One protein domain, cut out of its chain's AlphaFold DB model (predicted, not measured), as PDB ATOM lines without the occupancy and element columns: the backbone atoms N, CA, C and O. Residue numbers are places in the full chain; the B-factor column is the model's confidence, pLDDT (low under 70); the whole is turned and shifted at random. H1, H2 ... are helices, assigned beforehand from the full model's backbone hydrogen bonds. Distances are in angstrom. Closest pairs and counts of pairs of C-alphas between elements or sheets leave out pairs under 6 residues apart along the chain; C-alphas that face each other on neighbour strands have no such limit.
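Overview. This is residues 66 to 122 of the 449 residues of the protein "UBA domain-containing protein" of Emiliania huxleyi (UniProt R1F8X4). Four short helices follow one another in a zigzag along the longest axis, each steeply crossed with the next, H1 at one end, H2 in the middle, H3 and H4 at the other end. The 57 printed residues have no named strand; the class is all helix. The whole is compact, with a radius of gyration of the C-alphas of 10.3 A and spans of 29 by 22 by 16 A.

Along the chain. Find C-alpha 67 at (-38.112, -58.629, 42.263); from there H1 runs 18.4 A to residue 79. Next come H2, residues 85 to 96, 16.5 A; H3, residues 101 to 110, 14.4 A; and H4, residues 115 to 122, ending at C-alpha (-45.361, -41.971, 22.616).

Arrangement. H1, with residues 72 to 77 alone, touches H2 at a steep tilt of 69 degrees, only just short of about perpendicular; look at the closest C-alphas, His 77 and Thr 88, 6.0 A apart. H2 touches H3 at 48 degrees, closest at C-alphas Val 91 and Ser 104, 5.7 A. H3 touches H4 at 60 degrees, closest at C-alphas Leu 108 and Ala 118, 5.2 A. H1 is apart from H3 and H4. Every O i to N i+4 pair in the four helices is within hydrogen-bond range.

Size, cuts and confidence. The printed part has no cut, and its three links are tight. Residues 66 to 68 have pLDDT under 70.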
ATOM      1  N   PHE A  66     -40.951 -61.295  40.564       58.69
ATOM      2  CA  PHE A  66     -41.401 -59.902  40.715       58.69
ATOM      3  C   PHE A  66     -40.297 -58.939  41.161       58.69
ATOM      4  O   PHE A  66     -40.424 -57.734  40.949       58.69
ATOM      5  N   LEU A  67     -39.194 -59.450  41.718       69.00
ATOM      6  CA  LEU A  67     -38.112 -58.629  42.263       69.00
ATOM      7  C   LEU A  67     -37.498 -57.645  41.241       69.00
ATOM      8  O   LEU A  67     -37.330 -56.480  41.598       69.00
ATOM      9  N   PRO A  68     -37.232 -58.018  39.970       69.44
ATOM     10  CA  PRO A  68     -36.714 -57.064  38.985       69.44
ATOM     11  C   PRO A  68     -37.689 -55.915  38.694       69.44
ATOM     12  O   PRO A  68     -37.270 -54.770  38.545       69.44
ATOM     13  N   THR A  69     -38.992 -56.209  38.657       73.88
ATOM     14  CA  THR A  69     -40.043 -55.207  38.444       73.88
ATOM     15  C   THR A  69     -40.132 -54.255  39.632       73.88
ATOM     16  O   THR A  69     -40.180 -53.047  39.434       73.88
ATOM     17  N   VAL A  70     -40.079 -54.775  40.862       75.31
ATOM     18  CA  VAL A  70     -40.088 -53.961  42.089       75.31
ATOM     19  C   VAL A  70     -38.861 -53.051  42.154       75.31
ATOM     20  O   VAL A  70     -39.011 -51.857  42.391       75.31
ATOM     21  N   ILE A  71     -37.662 -53.570  41.864       75.56
ATOM     22  CA  ILE A  71     -36.433 -52.761  41.807       75.56
ATOM     23  C   ILE A  71     -36.556 -51.661  40.746       75.56
ATOM     24  O   ILE A  71     -36.180 -50.519  40.998       75.56
ATOM     25  N   SER A  72     -37.115 -51.978  39.575       75.06
ATOM     26  CA  SER A  72     -37.314 -50.993  38.508       75.06
ATOM     27  C   SER A  72     -38.310 -49.893  38.901       75.06
ATOM     28  O   SER A  72     -38.061 -48.724  38.609       75.06
ATOM     29  N   ILE A  73     -39.401 -50.246  39.590       82.81
ATOM     30  CA  ILE A  73     -40.393 -49.284  40.100       82.81
ATOM     31  C   ILE A  73     -39.754 -48.383  41.160       82.81
ATOM     32  O   ILE A  73     -39.846 -47.163  41.053       82.81
ATOM     33  N   LEU A  74     -39.051 -48.961  42.141       81.06
ATOM     34  CA  LEU A  74     -38.381 -48.204  43.202       81.06
ATOM     35  C   LEU A  74     -37.304 -47.267  42.640       81.06
ATOM     36  O   LEU A  74     -37.236 -46.103  43.026       81.06
ATOM     37  N   GLY A  75     -36.507 -47.742  41.678       83.31
ATOM     38  CA  GLY A  75     -35.502 -46.921  41.007       83.31
ATOM     39  C   GLY A  75     -36.114 -45.745  40.242       83.31
ATOM     40  O   GLY A  75     -35.585 -44.637  40.308       83.31
ATOM     41  N   THR A  76     -37.237 -45.969  39.556       83.38
ATOM     42  CA  THR A  76     -37.969 -44.909  38.842       83.38
ATOM     43  C   THR A  76     -38.566 -43.900  39.829       83.38
ATOM     44  O   THR A  76     -38.400 -42.698  39.642       83.38
ATOM     45  N   HIS A  77     -39.183 -44.361  40.924       87.62
ATOM     46  CA  HIS A  77     -39.769 -43.480  41.943       87.62
ATOM     47  C   HIS A  77     -38.714 -42.628  42.660       87.62
ATOM     48  O   HIS A  77     -38.918 -41.438  42.872       87.62
ATOM     49  N   SER A  78     -37.558 -43.215  42.986       81.69
ATOM     50  CA  SER A  78     -36.443 -42.507  43.627       81.69
ATOM     51  C   SER A  78     -35.896 -41.373  42.746       81.69
ATOM     52  O   SER A  78     -35.614 -40.282  43.241       81.69
ATOM     53  N   ARG A  79     -35.814 -41.585  41.423       90.81
ATOM     54  CA  ARG A  79     -35.422 -40.534  40.464       90.81
ATOM     55  C   ARG A  79     -36.501 -39.467  40.269       90.81
ATOM     56  O   ARG A  79     -36.167 -38.312  40.014       90.81
ATOM     57  N   TRP A  80     -37.773 -39.841  40.411       88.31
ATOM     58  CA  TRP A  80     -38.926 -38.986  40.123       88.31
ATOM     59  C   TRP A  80     -39.948 -38.997  41.268       88.31
ATOM     60  O   TRP A  80     -41.068 -39.487  41.100       88.31
ATOM     61  N   PRO A  81     -39.610 -38.407  42.430       89.31
ATOM     62  CA  PRO A  81     -40.423 -38.513  43.645       89.31
ATOM     63  C   PRO A  81     -41.793 -37.824  43.547       89.31
ATOM     64  O   PRO A  81     -42.655 -38.040  44.392       89.31
ATOM     65  N   ASN A  82     -42.006 -36.991  42.523       90.50
ATOM     66  CA  ASN A  82     -43.279 -36.310  42.279       90.50
ATOM     67  C   ASN A  82     -44.295 -37.169  41.512       90.50
ATOM     68  O   ASN A  82     -45.440 -36.746  41.369       90.50
ATOM     69  N   LEU A  83     -43.896 -38.337  40.996       87.62
ATOM     70  CA  LEU A  83     -44.825 -39.258  40.353       87.62
ATOM     71  C   LEU A  83     -45.645 -39.990  41.411       87.62
ATOM     72  O   LEU A  83     -45.113 -40.491  42.405       87.62
ATOM     73  N   THR A  84     -46.939 -40.128  41.154       91.25
ATOM     74  CA  THR A  84     -47.756 -41.100  41.877       91.25
ATOM     75  C   THR A  84     -47.255 -42.522  41.601       91.25
ATOM     76  O   THR A  84     -46.489 -42.789  40.666       91.25
ATOM     77  N   PHE A  85     -47.685 -43.472  42.429       82.38
ATOM     78  CA  PHE A  85     -47.315 -44.873  42.250       82.38
ATOM     79  C   PHE A  85     -47.778 -45.423  40.891       82.38
ATOM     80  O   PHE A  85     -46.990 -46.041  40.173       82.38
ATOM     81  N   ASP A  86     -49.024 -45.135  40.506       85.25
ATOM     82  CA  ASP A  86     -49.585 -45.570  39.225       85.25
ATOM     83  C   ASP A  86     -48.813 -44.965  38.046       85.25
ATOM     84  O   ASP A  86     -48.490 -45.664  37.086       85.25
ATOM     85  N   GLU A  87     -48.413 -43.695  38.147       90.12
ATOM     86  CA  GLU A  87     -47.573 -43.062  37.129       90.12
ATOM     87  C   GLU A  87     -46.181 -43.699  37.046       90.12
ATOM     88  O   GLU A  87     -45.683 -43.955  35.951       90.12
ATOM     89  N   THR A  88     -45.571 -44.035  38.184       89.00
ATOM     90  CA  THR A  88     -44.271 -44.725  38.240       89.00
ATOM     91  C   THR A  88     -44.341 -46.102  37.569       89.00
ATOM     92  O   THR A  88     -43.440 -46.487  36.813       89.00
ATOM     93  N   LEU A  89     -45.425 -46.847  37.807       88.19
ATOM     94  CA  LEU A  89     -45.669 -48.148  37.186       88.19
ATOM     95  C   LEU A  89     -45.817 -48.018  35.663       88.19
ATOM     96  O   LEU A  89     -45.236 -48.806  34.911       88.19
ATOM     97  N   LEU A  90     -46.562 -47.009  35.204       89.56
ATOM     98  CA  LEU A  90     -46.760 -46.727  33.782       89.56
ATOM     99  C   LEU A  90     -45.460 -46.315  33.087       89.56
ATOM    100  O   LEU A  90     -45.148 -46.859  32.029       89.56
ATOM    101  N   VAL A  91     -44.658 -45.441  33.699       91.62
ATOM    102  CA  VAL A  91     -43.336 -45.051  33.179       91.62
ATOM    103  C   VAL A  91     -42.417 -46.266  33.082       91.62
ATOM    104  O   VAL A  91     -41.830 -46.507  32.031       91.62
ATOM    105  N   THR A  92     -42.363 -47.095  34.128       88.44
ATOM    106  CA  THR A  92     -41.565 -48.334  34.124       88.44
ATOM    107  C   THR A  92     -41.988 -49.268  32.984       88.44
ATOM    108  O   THR A  92     -41.148 -49.868  32.310       88.44
ATOM    109  N   LYS A  93     -43.299 -49.370  32.729       88.12
ATOM    110  CA  LYS A  93     -43.851 -50.154  31.622       88.12
ATOM    111  C   LYS A  93     -43.451 -49.584  30.259       88.12
ATOM    112  O   LYS A  93     -43.032 -50.360  29.404       88.12
ATOM    113  N   PHE A  94     -43.539 -48.269  30.056       91.75
ATOM    114  CA  PHE A  94     -43.141 -47.619  28.803       91.75
ATOM    115  C   PHE A  94     -41.639 -47.757  28.526       91.75
ATOM    116  O   PHE A  94     -41.254 -48.112  27.412       91.75
ATOM    117  N   VAL A  95     -40.789 -47.621  29.547       88.31
ATOM    118  CA  VAL A  95     -39.345 -47.890  29.427       88.31
ATOM    119  C   VAL A  95     -39.083 -49.349  29.053       88.31
ATOM    120  O   VAL A  95     -38.271 -49.636  28.176       88.31
ATOM    121  N   GLY A  96     -39.830 -50.289  29.641       77.19
ATOM    122  CA  GLY A  96     -39.786 -51.705  29.260       77.19
ATOM    123  C   GLY A  96     -40.211 -51.984  27.809       77.19
ATOM    124  O   GLY A  96     -39.824 -53.013  27.254       77.19
ATOM    125  N   MET A  97     -40.970 -51.075  27.190       85.06
ATOM    126  CA  MET A  97     -41.348 -51.109  25.772       85.06
ATOM    127  C   MET A  97     -40.321 -50.416  24.859       85.06
ATOM    128  O   MET A  97     -40.475 -50.461  23.642       85.06
ATOM    129  N   GLY A  98     -39.259 -49.828  25.421       84.25
ATOM    130  CA  GLY A  98     -38.183 -49.172  24.676       84.25
ATOM    131  C   GLY A  98     -38.338 -47.660  24.512       84.25
ATOM    132  O   GLY A  98     -37.519 -47.056  23.822       84.25
ATOM    133  N   PHE A  99     -39.343 -47.035  25.136       91.06
ATOM    134  CA  PHE A  99     -39.470 -45.576  25.132       91.06
ATOM    135  C   PHE A  99     -38.474 -44.935  26.118       91.06
ATOM    136  O   PHE A  99     -38.254 -45.485  27.201       91.06
ATOM    137  N   PRO A 100     -37.882 -43.767  25.805       93.06
ATOM    138  CA  PRO A 100     -37.043 -43.034  26.754       93.06
ATOM    139  C   PRO A 100     -37.807 -42.671  28.040       93.06
ATOM    140  O   PRO A 100     -38.975 -42.275  27.985       93.06
ATOM    141  N   GLU A 101     -37.149 -42.782  29.200       92.38
ATOM    142  CA  GLU A 101     -37.757 -42.536  30.524       92.38
ATOM    143  C   GLU A 101     -38.285 -41.094  30.652       92.38
ATOM    144  O   GLU A 101     -39.467 -40.898  30.940       92.38
ATOM    145  N   ASP A 102     -37.462 -40.093  30.323       94.62
ATOM    146  CA  ASP A 102     -37.826 -38.668  30.403       94.62
ATOM    147  C   ASP A 102     -39.024 -38.314  29.511       94.62
ATOM    148  O   ASP A 102     -39.890 -37.511  29.872       94.62
ATOM    149  N   GLU A 103     -39.097 -38.929  28.329       94.94
ATOM    150  CA  GLU A 103     -40.197 -38.688  27.404       94.94
ATOM    151  C   GLU A 103     -41.484 -39.373  27.857       94.94
ATOM    152  O   GLU A 103     -42.553 -38.765  27.780       94.94
ATOM    153  N   SER A 104     -41.376 -40.587  28.401       94.19
ATOM    154  CA  SER A 104     -42.496 -41.308  29.011       94.19
ATOM    155  C   SER A 104     -43.141 -40.482  30.125       94.19
ATOM    156  O   SER A 104     -44.364 -40.348  30.165       94.19
ATOM    157  N   ILE A 105     -42.323 -39.852  30.971       93.62
ATOM    158  CA  ILE A 105     -42.774 -38.966  32.053       93.62
ATOM    159  C   ILE A 105     -43.455 -37.720  31.490       93.62
ATOM    160  O   ILE A 105     -44.600 -37.429  31.836       93.62
ATOM    161  N   ARG A 106     -42.788 -37.007  30.572       96.38
ATOM    162  CA  ARG A 106     -43.327 -35.787  29.952       96.38
ATOM    163  C   ARG A 106     -44.681 -36.039  29.289       96.38
ATOM    164  O   ARG A 106     -45.607 -35.237  29.435       96.38
ATOM    165  N   VAL A 107     -44.799 -37.138  28.545       96.06
ATOM    166  CA  VAL A 107     -46.036 -37.502  27.851       96.06
ATOM    167  C   VAL A 107     -47.129 -37.852  28.852       96.06
ATOM    168  O   VAL A 107     -48.231 -37.314  28.718       96.06
ATOM    169  N   LEU A 108     -46.827 -38.664  29.868       94.56
ATOM    170  CA  LEU A 108     -47.788 -39.068  30.891       94.56
ATOM    171  C   LEU A 108     -48.348 -37.865  31.667       94.56
ATOM    172  O   LEU A 108     -49.567 -37.745  31.815       94.56
ATOM    173  N   SER A 109     -47.494 -36.910  32.055       93.12
ATOM    174  CA  SER A 109     -47.934 -35.655  32.681       93.12
ATOM    175  C   SER A 109     -48.816 -34.815  31.747       93.12
ATOM    176  O   SER A 109     -49.793 -34.213  32.189       93.12
ATOM    177  N   SER A 110     -48.530 -34.804  30.437       95.44
ATOM    178  CA  SER A 110     -49.308 -34.038  29.445       95.44
ATOM    179  C   SER A 110     -50.717 -34.580  29.179       95.44
ATOM    180  O   SER A 110     -51.516 -33.912  28.519       95.44
ATOM    181  N   VAL A 111     -51.006 -35.808  29.614       94.88
ATOM    182  CA  VAL A 111     -52.317 -36.462  29.460       94.88
ATOM    183  C   VAL A 111     -52.967 -36.770  30.807       94.88
ATOM    184  O   VAL A 111     -53.911 -37.554  30.862       94.88
ATOM    185  N   SER A 112     -52.468 -36.152  31.883       92.62
ATOM    186  CA  SER A 112     -52.990 -36.309  33.243       92.62
ATOM    187  C   SER A 112     -53.080 -37.777  33.687       92.62
ATOM    188  O   SER A 112     -54.080 -38.186  34.268       92.62
ATOM    189  N   GLY A 113     -52.059 -38.581  33.370       83.06
ATOM    190  CA  GLY A 113     -51.977 -39.981  33.801       83.06
ATOM    191  C   GLY A 113     -52.783 -40.984  32.962       83.06
ATOM    192  O   GLY A 113     -52.745 -42.179  33.248       83.06
ATOM    193  N   ASP A 114     -53.488 -40.549  31.909       93.56
ATOM    194  CA  ASP A 114     -54.228 -41.445  31.007       93.56
ATOM    195  C   ASP A 114     -53.266 -42.333  30.194       93.56
ATOM    196  O   ASP A 114     -52.622 -41.883  29.243       93.56
ATOM    197  N   GLN A 115     -53.178 -43.618  30.557       91.38
ATOM    198  CA  GLN A 115     -52.287 -44.586  29.909       91.38
ATOM    199  C   GLN A 115     -52.528 -44.699  28.396       91.38
ATOM    200  O   GLN A 115     -51.566 -44.841  27.641       91.38
ATOM    201  N   GLY A 116     -53.790 -44.687  27.950       88.62
ATOM    202  CA  GLY A 116     -54.137 -44.891  26.542       88.62
ATOM    203  C   GLY A 116     -53.636 -43.738  25.681       88.62
ATOM    204  O   GLY A 116     -52.929 -43.956  24.699       88.62
ATOM    205  N   LYS A 117     -53.909 -42.506  26.121       93.31
ATOM    206  CA  LYS A 117     -53.434 -41.292  25.441       93.31
ATOM    207  C   LYS A 117     -51.922 -41.117  25.540       93.31
ATOM    208  O   LYS A 117     -51.314 -40.561  24.626       93.31
ATOM    209  N   ALA A 118     -51.311 -41.555  26.642       92.50
ATOM    210  CA  ALA A 118     -49.862 -41.500  26.802       92.50
ATOM    211  C   ALA A 118     -49.167 -42.416  25.790       92.50
ATOM    212  O   ALA A 118     -48.226 -41.988  25.127       92.50
ATOM    213  N   LEU A 119     -49.661 -43.648  25.632       92.12
ATOM    214  CA  LEU A 119     -49.110 -44.596  24.669       92.12
ATOM    215  C   LEU A 119     -49.283 -44.104  23.227       92.12
ATOM    216  O   LEU A 119     -48.311 -44.096  22.482       92.12
ATOM    217  N   GLU A 120     -50.472 -43.609  22.865       93.75
ATOM    218  CA  GLU A 120     -50.733 -43.042  21.533       93.75
ATOM    219  C   GLU A 120     -49.768 -41.888  21.204       93.75
ATOM    220  O   GLU A 120     -49.195 -41.834  20.116       93.75
ATOM    221  N   LYS A 121     -49.518 -40.986  22.166       96.00
ATOM    222  CA  LYS A 121     -48.551 -39.890  21.997       96.00
ATOM    223  C   LYS A 121     -47.103 -40.377  21.893       96.00
ATOM    224  O   LYS A 121     -46.353 -39.800  21.110       96.00
ATOM    225  N   LEU A 122     -46.709 -41.393  22.665       93.88
ATOM    226  CA  LEU A 122     -45.361 -41.971  22.616       93.88
ATOM    227  C   LEU A 122     -45.100 -42.690  21.288       93.88
ATOM    228  O   LEU A 122     -44.038 -42.515  20.695       93.88
TER     229      LEU A 122